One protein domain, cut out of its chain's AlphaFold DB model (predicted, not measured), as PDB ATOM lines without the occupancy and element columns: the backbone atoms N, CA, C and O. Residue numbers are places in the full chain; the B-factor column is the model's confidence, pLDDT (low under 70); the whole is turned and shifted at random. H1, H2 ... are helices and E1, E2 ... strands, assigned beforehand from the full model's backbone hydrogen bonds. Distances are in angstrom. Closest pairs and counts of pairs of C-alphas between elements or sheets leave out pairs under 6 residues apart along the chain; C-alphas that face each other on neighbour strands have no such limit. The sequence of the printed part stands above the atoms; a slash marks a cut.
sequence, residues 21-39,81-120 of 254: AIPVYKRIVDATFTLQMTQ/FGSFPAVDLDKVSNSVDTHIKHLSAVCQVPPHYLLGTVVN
ATOM      1  N   ALA A  21     -34.931 -62.365  14.408       88.88
ATOM      2  CA  ALA A  21     -35.136 -61.398  15.486       88.88
ATOM      3  C   ALA A  21     -33.867 -60.593  15.838       88.88
ATOM      4  O   ALA A  21     -33.974 -59.466  16.343       88.88
ATOM      5  N   ILE A  22     -32.666 -61.103  15.530       92.19
ATOM      6  CA  ILE A  22     -31.378 -60.458  15.861       92.19
ATOM      7  C   ILE A  22     -31.275 -59.013  15.334       92.19
ATOM      8  O   ILE A  22     -30.863 -58.133  16.101       92.19
ATOM      9  N   PRO A  23     -31.632 -58.696  14.071       92.31
ATOM     10  CA  PRO A  23     -31.551 -57.325  13.571       92.31
ATOM     11  C   PRO A  23     -32.452 -56.355  14.343       92.31
ATOM     12  O   PRO A  23     -32.083 -55.197  14.538       92.31
ATOM     13  N   VAL A  24     -33.621 -56.814  14.796       92.56
ATOM     14  CA  VAL A  24     -34.560 -55.993  15.572       92.56
ATOM     15  C   VAL A  24     -34.055 -55.803  16.996       92.56
ATOM     16  O   VAL A  24     -34.049 -54.677  17.494       92.56
ATOM     17  N   TYR A  25     -33.537 -56.864  17.617       92.38
ATOM     18  CA  TYR A  25     -32.886 -56.783  18.922       92.38
ATOM     19  C   TYR A  25     -31.739 -55.761  18.931       92.38
ATOM     20  O   TYR A  25     -31.682 -54.897  19.805       92.38
ATOM     21  N   LYS A  26     -30.870 -55.775  17.911       95.00
ATOM     22  CA  LYS A  26     -29.772 -54.799  17.780       95.00
ATOM     23  C   LYS A  26     -30.269 -53.349  17.733       95.00
ATOM     24  O   LYS A  26     -29.644 -52.482  18.337       95.00
ATOM     25  N   ARG A  27     -31.407 -53.082  17.079       94.00
ATOM     26  CA  ARG A  27     -32.034 -51.744  17.067       94.00
ATOM     27  C   ARG A  27     -32.526 -51.329  18.450       94.00
ATOM     28  O   ARG A  27     -32.369 -50.172  18.816       94.00
ATOM     29  N   ILE A  28     -33.087 -52.258  19.227       93.50
ATOM     30  CA  ILE A  28     -33.522 -51.987  20.607       93.50
ATOM     31  C   ILE A  28     -32.320 -51.631  21.485       93.50
ATOM     32  O   ILE A  28     -32.393 -50.672  22.253       93.50
ATOM     33  N   VAL A  29     -31.211 -52.365  21.352       94.88
ATOM     34  CA  VAL A  29     -29.972 -52.083  22.094       94.88
ATOM     35  C   VAL A  29     -29.448 -50.685  21.760       94.88
ATOM     36  O   VAL A  29     -29.176 -49.906  22.671       94.88
ATOM     37  N   ASP A  30     -29.371 -50.340  20.474       94.44
ATOM     38  CA  ASP A  30     -28.892 -49.030  20.020       94.44
ATOM     39  C   ASP A  30     -29.817 -47.875  20.453       94.44
ATOM     40  O   ASP A  30     -29.360 -46.849  20.965       94.44
ATOM     41  N   ALA A  31     -31.137 -48.064  20.351       92.88
ATOM     42  CA  ALA A  31     -32.123 -47.087  20.814       92.88
ATOM     43  C   ALA A  31     -32.064 -46.885  22.338       92.88
ATOM     44  O   ALA A  31     -32.103 -45.752  22.821       92.88
ATOM     45  N   THR A  32     -31.901 -47.967  23.104       93.38
ATOM     46  CA  THR A  32     -31.743 -47.906  24.566       93.38
ATOM     47  C   THR A  32     -30.449 -47.195  24.953       93.38
ATOM     48  O   THR A  32     -30.449 -46.349  25.849       93.38
ATOM     49  N   PHE A  33     -29.347 -47.485  24.257       93.88
ATOM     50  CA  PHE A  33     -28.083 -46.780  24.457       93.88
ATOM     51  C   PHE A  33     -28.230 -45.282  24.159       93.88
ATOM     52  O   PHE A  33     -27.836 -44.443  24.969       93.88
ATOM     53  N   THR A  34     -28.879 -44.936  23.045       90.38
ATOM     54  CA  THR A  34     -29.169 -43.546  22.668       90.38
ATOM     55  C   THR A  34     -30.022 -42.838  23.720       90.38
ATOM     56  O   THR A  34     -29.730 -41.692  24.066       90.38
ATOM     57  N   LEU A  35     -31.026 -43.511  24.289       91.06
ATOM     58  CA  LEU A  35     -31.831 -42.977  25.388       91.06
ATOM     59  C   LEU A  35     -30.968 -42.671  26.617       91.06
ATOM     60  O   LEU A  35     -31.036 -41.564  27.145       91.06
ATOM     61  N   GLN A  36     -30.112 -43.604  27.040       91.94
ATOM     62  CA  GLN A  36     -29.221 -43.404  28.190       91.94
ATOM     63  C   GLN A  36     -28.214 -42.272  27.958       91.94
ATOM     64  O   GLN A  36     -27.962 -41.463  28.855       91.94
ATOM     65  N   MET A  37     -27.652 -42.179  26.752       90.50
ATOM     66  CA  MET A  37     -26.771 -41.077  26.364       90.50
ATOM     67  C   MET A  37     -27.531 -39.749  26.398       90.50
ATOM     68  O   MET A  37     -27.072 -38.780  26.996       90.50
ATOM     69  N   THR A  38     -28.738 -39.718  25.842       88.31
ATOM     70  CA  THR A  38     -29.596 -38.530  25.850       88.31
ATOM     71  C   THR A  38     -29.968 -38.110  27.269       88.31
ATOM     72  O   THR A  38     -29.930 -36.926  27.574       88.31
ATOM     73  N   GLN A  39     -30.251 -39.047  28.171       87.06
ATOM     74  CA  GLN A  39     -30.498 -38.737  29.582       87.06
ATOM     75  C   GLN A  39     -29.267 -38.115  30.251       87.06
ATOM     76  O   GLN A  39     -29.395 -37.148  30.996       87.06
ATOM     77  N   PHE A  81     -28.280 -13.943  27.036       76.69
ATOM     78  CA  PHE A  81     -28.075 -15.346  27.377       76.69
ATOM     79  C   PHE A  81     -29.316 -16.159  27.028       76.69
ATOM     80  O   PHE A  81     -30.443 -15.741  27.296       76.69
ATOM     81  N   GLY A  82     -29.095 -17.332  26.449       77.69
ATOM     82  CA  GLY A  82     -30.137 -18.308  26.174       77.69
ATOM     83  C   GLY A  82     -29.661 -19.725  26.472       77.69
ATOM     84  O   GLY A  82     -28.491 -19.984  26.770       77.69
ATOM     85  N   SER A  83     -30.592 -20.664  26.390       78.88
ATOM     86  CA  SER A  83     -30.304 -22.092  26.385       78.88
ATOM     87  C   SER A  83     -30.940 -22.728  25.160       78.88
ATOM     88  O   SER A  83     -32.010 -22.315  24.705       78.88
ATOM     89  N   PHE A  84     -30.274 -23.739  24.611       80.00
ATOM     90  CA  PHE A  84     -30.926 -24.612  23.647       80.00
ATOM     91  C   PHE A  84     -31.999 -25.454  24.355       80.00
ATOM     92  O   PHE A  84     -31.831 -25.789  25.533       80.00
ATOM     93  N   PRO A  85     -33.111 -25.783  23.673       79.44
ATOM     94  CA  PRO A  85     -34.130 -26.645  24.251       79.44
ATOM     95  C   PRO A  85     -33.520 -28.003  24.609       79.44
ATOM     96  O   PRO A  85     -32.718 -28.554  23.852       79.44
ATOM     97  N   ALA A  86     -33.899 -28.530  25.773       76.25
ATOM     98  CA  ALA A  86     -33.521 -29.879  26.167       76.25
ATOM     99  C   ALA A  86     -34.127 -30.903  25.197       76.25
ATOM    100  O   ALA A  86     -35.166 -30.656  24.575       76.25
ATOM    101  N   VAL A  87     -33.474 -32.058  25.066       80.25
ATOM    102  CA  VAL A  87     -34.022 -33.151  24.260       80.25
ATOM    103  C   VAL A  87     -35.282 -33.702  24.924       80.25
ATOM    104  O   VAL A  87     -35.321 -33.947  26.126       80.25
ATOM    105  N   ASP A  88     -36.298 -33.923  24.099       84.75
ATOM    106  CA  ASP A  88     -37.544 -34.584  24.462       84.75
ATOM    107  C   ASP A  88     -37.312 -36.097  24.636       84.75
ATOM    108  O   ASP A  88     -37.152 -36.838  23.659       84.75
ATOM    109  N   LEU A  89     -37.253 -36.544  25.894       85.75
ATOM    110  CA  LEU A  89     -37.037 -37.947  26.254       85.75
ATOM    111  C   LEU A  89     -38.232 -38.838  25.897       85.75
ATOM    112  O   LEU A  89     -38.031 -40.022  25.621       85.75
ATOM    113  N   ASP A  90     -39.445 -38.284  25.833       88.94
ATOM    114  CA  ASP A  90     -40.655 -39.059  25.553       88.94
ATOM    115  C   ASP A  90     -40.629 -39.585  24.119       88.94
ATOM    116  O   ASP A  90     -40.967 -40.739  23.860       88.94
ATOM    117  N   LYS A  91     -40.141 -38.781  23.167       85.94
ATOM    118  CA  LYS A  91     -39.970 -39.219  21.771       85.94
ATOM    119  C   LYS A  91     -38.982 -40.373  21.636       85.94
ATOM    120  O   LYS A  91     -39.222 -41.291  20.852       85.94
ATOM    121  N   VAL A  92     -37.891 -40.340  22.400       85.12
ATOM    122  CA  VAL A  92     -36.882 -41.406  22.374       85.12
ATOM    123  C   VAL A  92     -37.429 -42.667  23.049       85.12
ATOM    124  O   VAL A  92     -37.309 -43.750  22.476       85.12
ATOM    125  N   SER A  93     -38.112 -42.532  24.189       89.31
ATOM    126  CA  SER A  93     -38.777 -43.650  24.876       89.31
ATOM    127  C   SER A  93     -39.834 -44.320  23.990       89.31
ATOM    128  O   SER A  93     -39.828 -45.537  23.827       89.31
ATOM    129  N   ASN A  94     -40.673 -43.531  23.313       90.62
ATOM    130  CA  ASN A  94     -41.678 -44.046  22.378       90.62
ATOM    131  C   ASN A  94     -41.056 -44.804  21.189       90.62
ATOM    132  O   ASN A  94     -41.671 -45.727  20.642       90.62
ATOM    133  N   SER A  95     -39.835 -44.441  20.775       88.62
ATOM    134  CA  SER A  95     -39.111 -45.182  19.733       88.62
ATOM    135  C   SER A  95     -38.693 -46.578  20.212       88.62
ATOM    136  O   SER A  95     -38.856 -47.547  19.468       88.62
ATOM    137  N   VAL A  96     -38.257 -46.704  21.473       90.75
ATOM    138  CA  VAL A  96     -37.900 -47.990  22.094       90.75
ATOM    139  C   VAL A  96     -39.129 -48.897  22.160       90.75
ATOM    140  O   VAL A  96     -39.071 -50.032  21.686       90.75
ATOM    141  N   ASP A  97     -40.267 -48.375  22.623       91.38
ATOM    142  CA  ASP A  97     -41.530 -49.121  22.670       91.38
ATOM    143  C   ASP A  97     -41.971 -49.605  21.284       91.38
ATOM    144  O   ASP A  97     -42.470 -50.721  21.122       91.38
ATOM    145  N   THR A  98     -41.766 -48.784  20.251       91.62
ATOM    146  CA  THR A  98     -42.067 -49.156  18.860       91.62
ATOM    147  C   THR A  98     -41.162 -50.289  18.377       91.62
ATOM    148  O   THR A  98     -41.633 -51.227  17.733       91.62
ATOM    149  N   HIS A  99     -39.872 -50.257  18.718       92.50
ATOM    150  CA  HIS A  99     -38.949 -51.342  18.386       92.50
ATOM    151  C   HIS A  99     -39.287 -52.647  19.115       92.50
ATOM    152  O   HIS A  99     -39.230 -53.709  18.493       92.50
ATOM    153  N   ILE A 100     -39.718 -52.580  20.379       91.62
ATOM    154  CA  ILE A 100     -40.209 -53.750  21.121       91.62
ATOM    155  C   ILE A 100     -41.461 -54.330  20.449       91.62
ATOM    156  O   ILE A 100     -41.552 -55.543  20.276       91.62
ATOM    157  N   LYS A 101     -42.395 -53.489  19.978       90.69
ATOM    158  CA  LYS A 101     -43.570 -53.954  19.212       90.69
ATOM    159  C   LYS A 101     -43.176 -54.652  17.909       90.69
ATOM    160  O   LYS A 101     -43.769 -55.673  17.570       90.69
ATOM    161  N   HIS A 102     -42.171 -54.142  17.195       91.50
ATOM    162  CA  HIS A 102     -41.649 -54.812  16.000       91.50
ATOM    163  C   HIS A 102     -41.020 -56.169  16.334       91.50
ATOM    164  O   HIS A 102     -41.257 -57.129  15.608       91.50
ATOM    165  N   LEU A 103     -40.265 -56.268  17.435       91.50
ATOM    166  CA  LEU A 103     -39.693 -57.541  17.892       91.50
ATOM    167  C   LEU A 103     -40.802 -58.551  18.204       91.50
ATOM    168  O   LEU A 103     -40.759 -59.681  17.734       91.50
ATOM    169  N   SER A 104     -41.827 -58.102  18.925       90.06
ATOM    170  CA  SER A 104     -43.020 -58.879  19.255       90.06
ATOM    171  C   SER A 104     -43.680 -59.489  18.015       90.06
ATOM    172  O   SER A 104     -44.022 -60.666  18.008       90.06
ATOM    173  N   ALA A 105     -43.814 -58.697  16.945       88.88
ATOM    174  CA  ALA A 105     -44.406 -59.149  15.691       88.88
ATOM    175  C   ALA A 105     -43.550 -60.208  14.974       88.88
ATOM    176  O   ALA A 105     -44.109 -61.135  14.396       88.88
ATOM    177  N   VAL A 106     -42.218 -60.088  15.025       89.69
ATOM    178  CA  VAL A 106     -41.293 -61.061  14.414       89.69
ATOM    179  C   VAL A 106     -41.290 -62.380  15.185       89.69
ATOM    180  O   VAL A 106     -41.398 -63.432  14.572       89.69
ATOM    181  N   CYS A 107     -41.229 -62.327  16.517       88.06
ATOM    182  CA  CYS A 107     -41.223 -63.521  17.368       88.06
ATOM    183  C   CYS A 107     -42.619 -64.135  17.575       88.06
ATOM    184  O   CYS A 107     -42.754 -65.091  18.330       88.06
ATOM    185  N   GLN A 108     -43.674 -63.538  17.005       88.50
ATOM    186  CA  GLN A 108     -45.074 -63.906  17.258       88.50
ATOM    187  C   GLN A 108     -45.446 -63.944  18.753       88.50
ATOM    188  O   GLN A 108     -46.378 -64.635  19.158       88.50
ATOM    189  N   VAL A 109     -44.745 -63.165  19.579       89.38
ATOM    190  CA  VAL A 109     -45.057 -62.991  21.000       89.38
ATOM    191  C   VAL A 109     -46.037 -61.825  21.124       89.38
ATOM    192  O   VAL A 109     -45.859 -60.814  20.442       89.38
ATOM    193  N   PRO A 110     -47.069 -61.891  21.978       87.62
ATOM    194  CA  PRO A 110     -47.986 -60.773  22.154       87.62
ATOM    195  C   PRO A 110     -47.292 -59.560  22.813       87.62
ATOM    196  O   PRO A 110     -46.640 -59.720  23.847       87.62
ATOM    197  N   PRO A 111     -47.467 -58.318  22.307       83.00
ATOM    198  CA  PRO A 111     -46.758 -57.138  22.832       83.00
ATOM    199  C   PRO A 111     -47.013 -56.844  24.308       83.00
ATOM    200  O   PRO A 111     -46.170 -56.263  24.991       83.00
ATOM    201  N   HIS A 112     -48.177 -57.249  24.811       84.75
ATOM    202  CA  HIS A 112     -48.561 -57.030  26.197       84.75
ATOM    203  C   HIS A 112     -47.774 -57.906  27.187       84.75
ATOM    204  O   HIS A 112     -47.670 -57.523  28.349       84.75
ATOM    205  N   TYR A 113     -47.152 -59.007  26.743       85.25
ATOM    206  CA  TYR A 113     -46.224 -59.787  27.575       85.25
ATOM    207  C   TYR A 113     -44.893 -59.059  27.791       85.25
ATOM    208  O   TYR A 113     -44.269 -59.213  28.835       85.25
ATOM    209  N   LEU A 114     -44.465 -58.249  26.816       85.25
ATOM    210  CA  LEU A 114     -43.180 -57.545  26.852       85.25
ATOM    211  C   LEU A 114     -43.289 -56.151  27.478       85.25
ATOM    212  O   LEU A 114     -42.389 -55.722  28.194       85.25
ATOM    213  N   LEU A 115     -44.382 -55.436  27.202       82.44
ATOM    214  CA  LEU A 115     -44.572 -54.045  27.625       82.44
ATOM    215  C   LEU A 115     -45.386 -53.899  28.918       82.44
ATOM    216  O   LEU A 115     -45.469 -52.798  29.456       82.44
ATOM    217  N   GLY A 116     -46.046 -54.964  29.393       72.88
ATOM    218  CA  GLY A 116     -46.846 -54.966  30.628       72.88
ATOM    219  C   GLY A 116     -48.082 -54.050  30.624       72.88
ATOM    220  O   GLY A 116     -48.845 -54.029  31.587       72.88
ATOM    221  N   THR A 117     -48.319 -53.294  29.552       64.94
ATOM    222  CA  THR A 117     -49.436 -52.354  29.422       64.94
ATOM    223  C   THR A 117     -50.636 -53.040  28.777       64.94
ATOM    224  O   THR A 117     -50.898 -52.917  27.581       64.94
ATOM    225  N   VAL A 118     -51.407 -53.766  29.589       61.38
ATOM    226  CA  VAL A 118     -52.738 -54.256  29.198       61.38
ATOM    227  C   VAL A 118     -53.745 -53.129  29.427       61.38
ATOM    228  O   VAL A 118     -54.422 -53.075  30.451       61.38
ATOM    229  N   VAL A 119     -53.822 -52.171  28.503       55.81
ATOM    230  CA  VAL A 119     -54.824 -51.098  28.598       55.81
ATOM    231  C   VAL A 119     -56.088 -51.532  27.856       55.81
ATOM    232  O   VAL A 119     -56.096 -51.619  26.632       55.81
ATOM    233  N   ASN A 120     -57.166 -51.778  28.610       59.19
ATOM    234  CA  ASN A 120     -58.548 -51.916  28.122       59.19
ATOM    235  C   ASN A 120     -58.814 -53.025  27.085       59.19
ATOM    236  O   ASN A 120     -59.646 -52.849  26.194       59.19
TER     237      ASN A 120
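Overview. This is residues 21 to 39 and 81 to 120 of the 254 residues of an uncharacterized protein of Arthrobacter sp. YC-RL1 (UniProt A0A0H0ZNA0). Two long helices, H1 and H2, lie side by side and run opposite ways, and the short helix H3 packs on the later part of H2. An extended stretch, residues 81 to 88 with the short strand E1, leads into H2 from far beyond the helix pair and adds to the longest axis, while residues 116 to 120 form a tail after H3. The printed part has 59 residues, with three named helices and one named strand in the order H1, E1, H2, H3, and its class is mostly helix. It is loose, with a radius of gyration of the C-alphas of 14.3 A, and flat, spanning 52 by 31 by 12 A.

Arrangement. H1, residues 21 to 39, touches H2, residues 89 to 106; their closest C-alphas, those of Val 24 and Leu 103, are 5.8 A apart. The two run opposite ways at a shallow tilt of 10 degrees, 9.5 A from centre to centre. E1, residues 81 to 83, pairs with no named strand and is apart from H1, H2 and H3. H3, residues 111 to 115, touches H2 at residues 97 to 105 alone, and the closest C-alphas, those of Ser 104 and Pro 111, are 5.5 A apart. H1 and H3 are apart. In H1, H2 and H3 every O i to N i+4 pair is within hydrogen-bond range.

Along the chain. H1 begins at C-alpha 21, (-35.136, -61.398, 15.486), and is 27.1 A long from first to last C-alpha. E1 is 7.2 A long. H2 begins at C-alpha 89, (-37.037, -37.947, 26.254), and is 26.3 A long. H3, 6.1 A long, ends at C-alpha 115, (-44.572, -54.045, 27.625).

Size, cuts and confidence. The two C-alphas farthest apart, those of Phe 81 and Gln 108, are 52.4 A apart. Residues 40 to 80 are not printed, and C-alphas 39 and 81 are 23.6 A apart across this cut. The links E1 to H2 and H2 to H3 are tight. The mean pLDDT of the printed part is 86.2, and residues 117 to 120 are under 70.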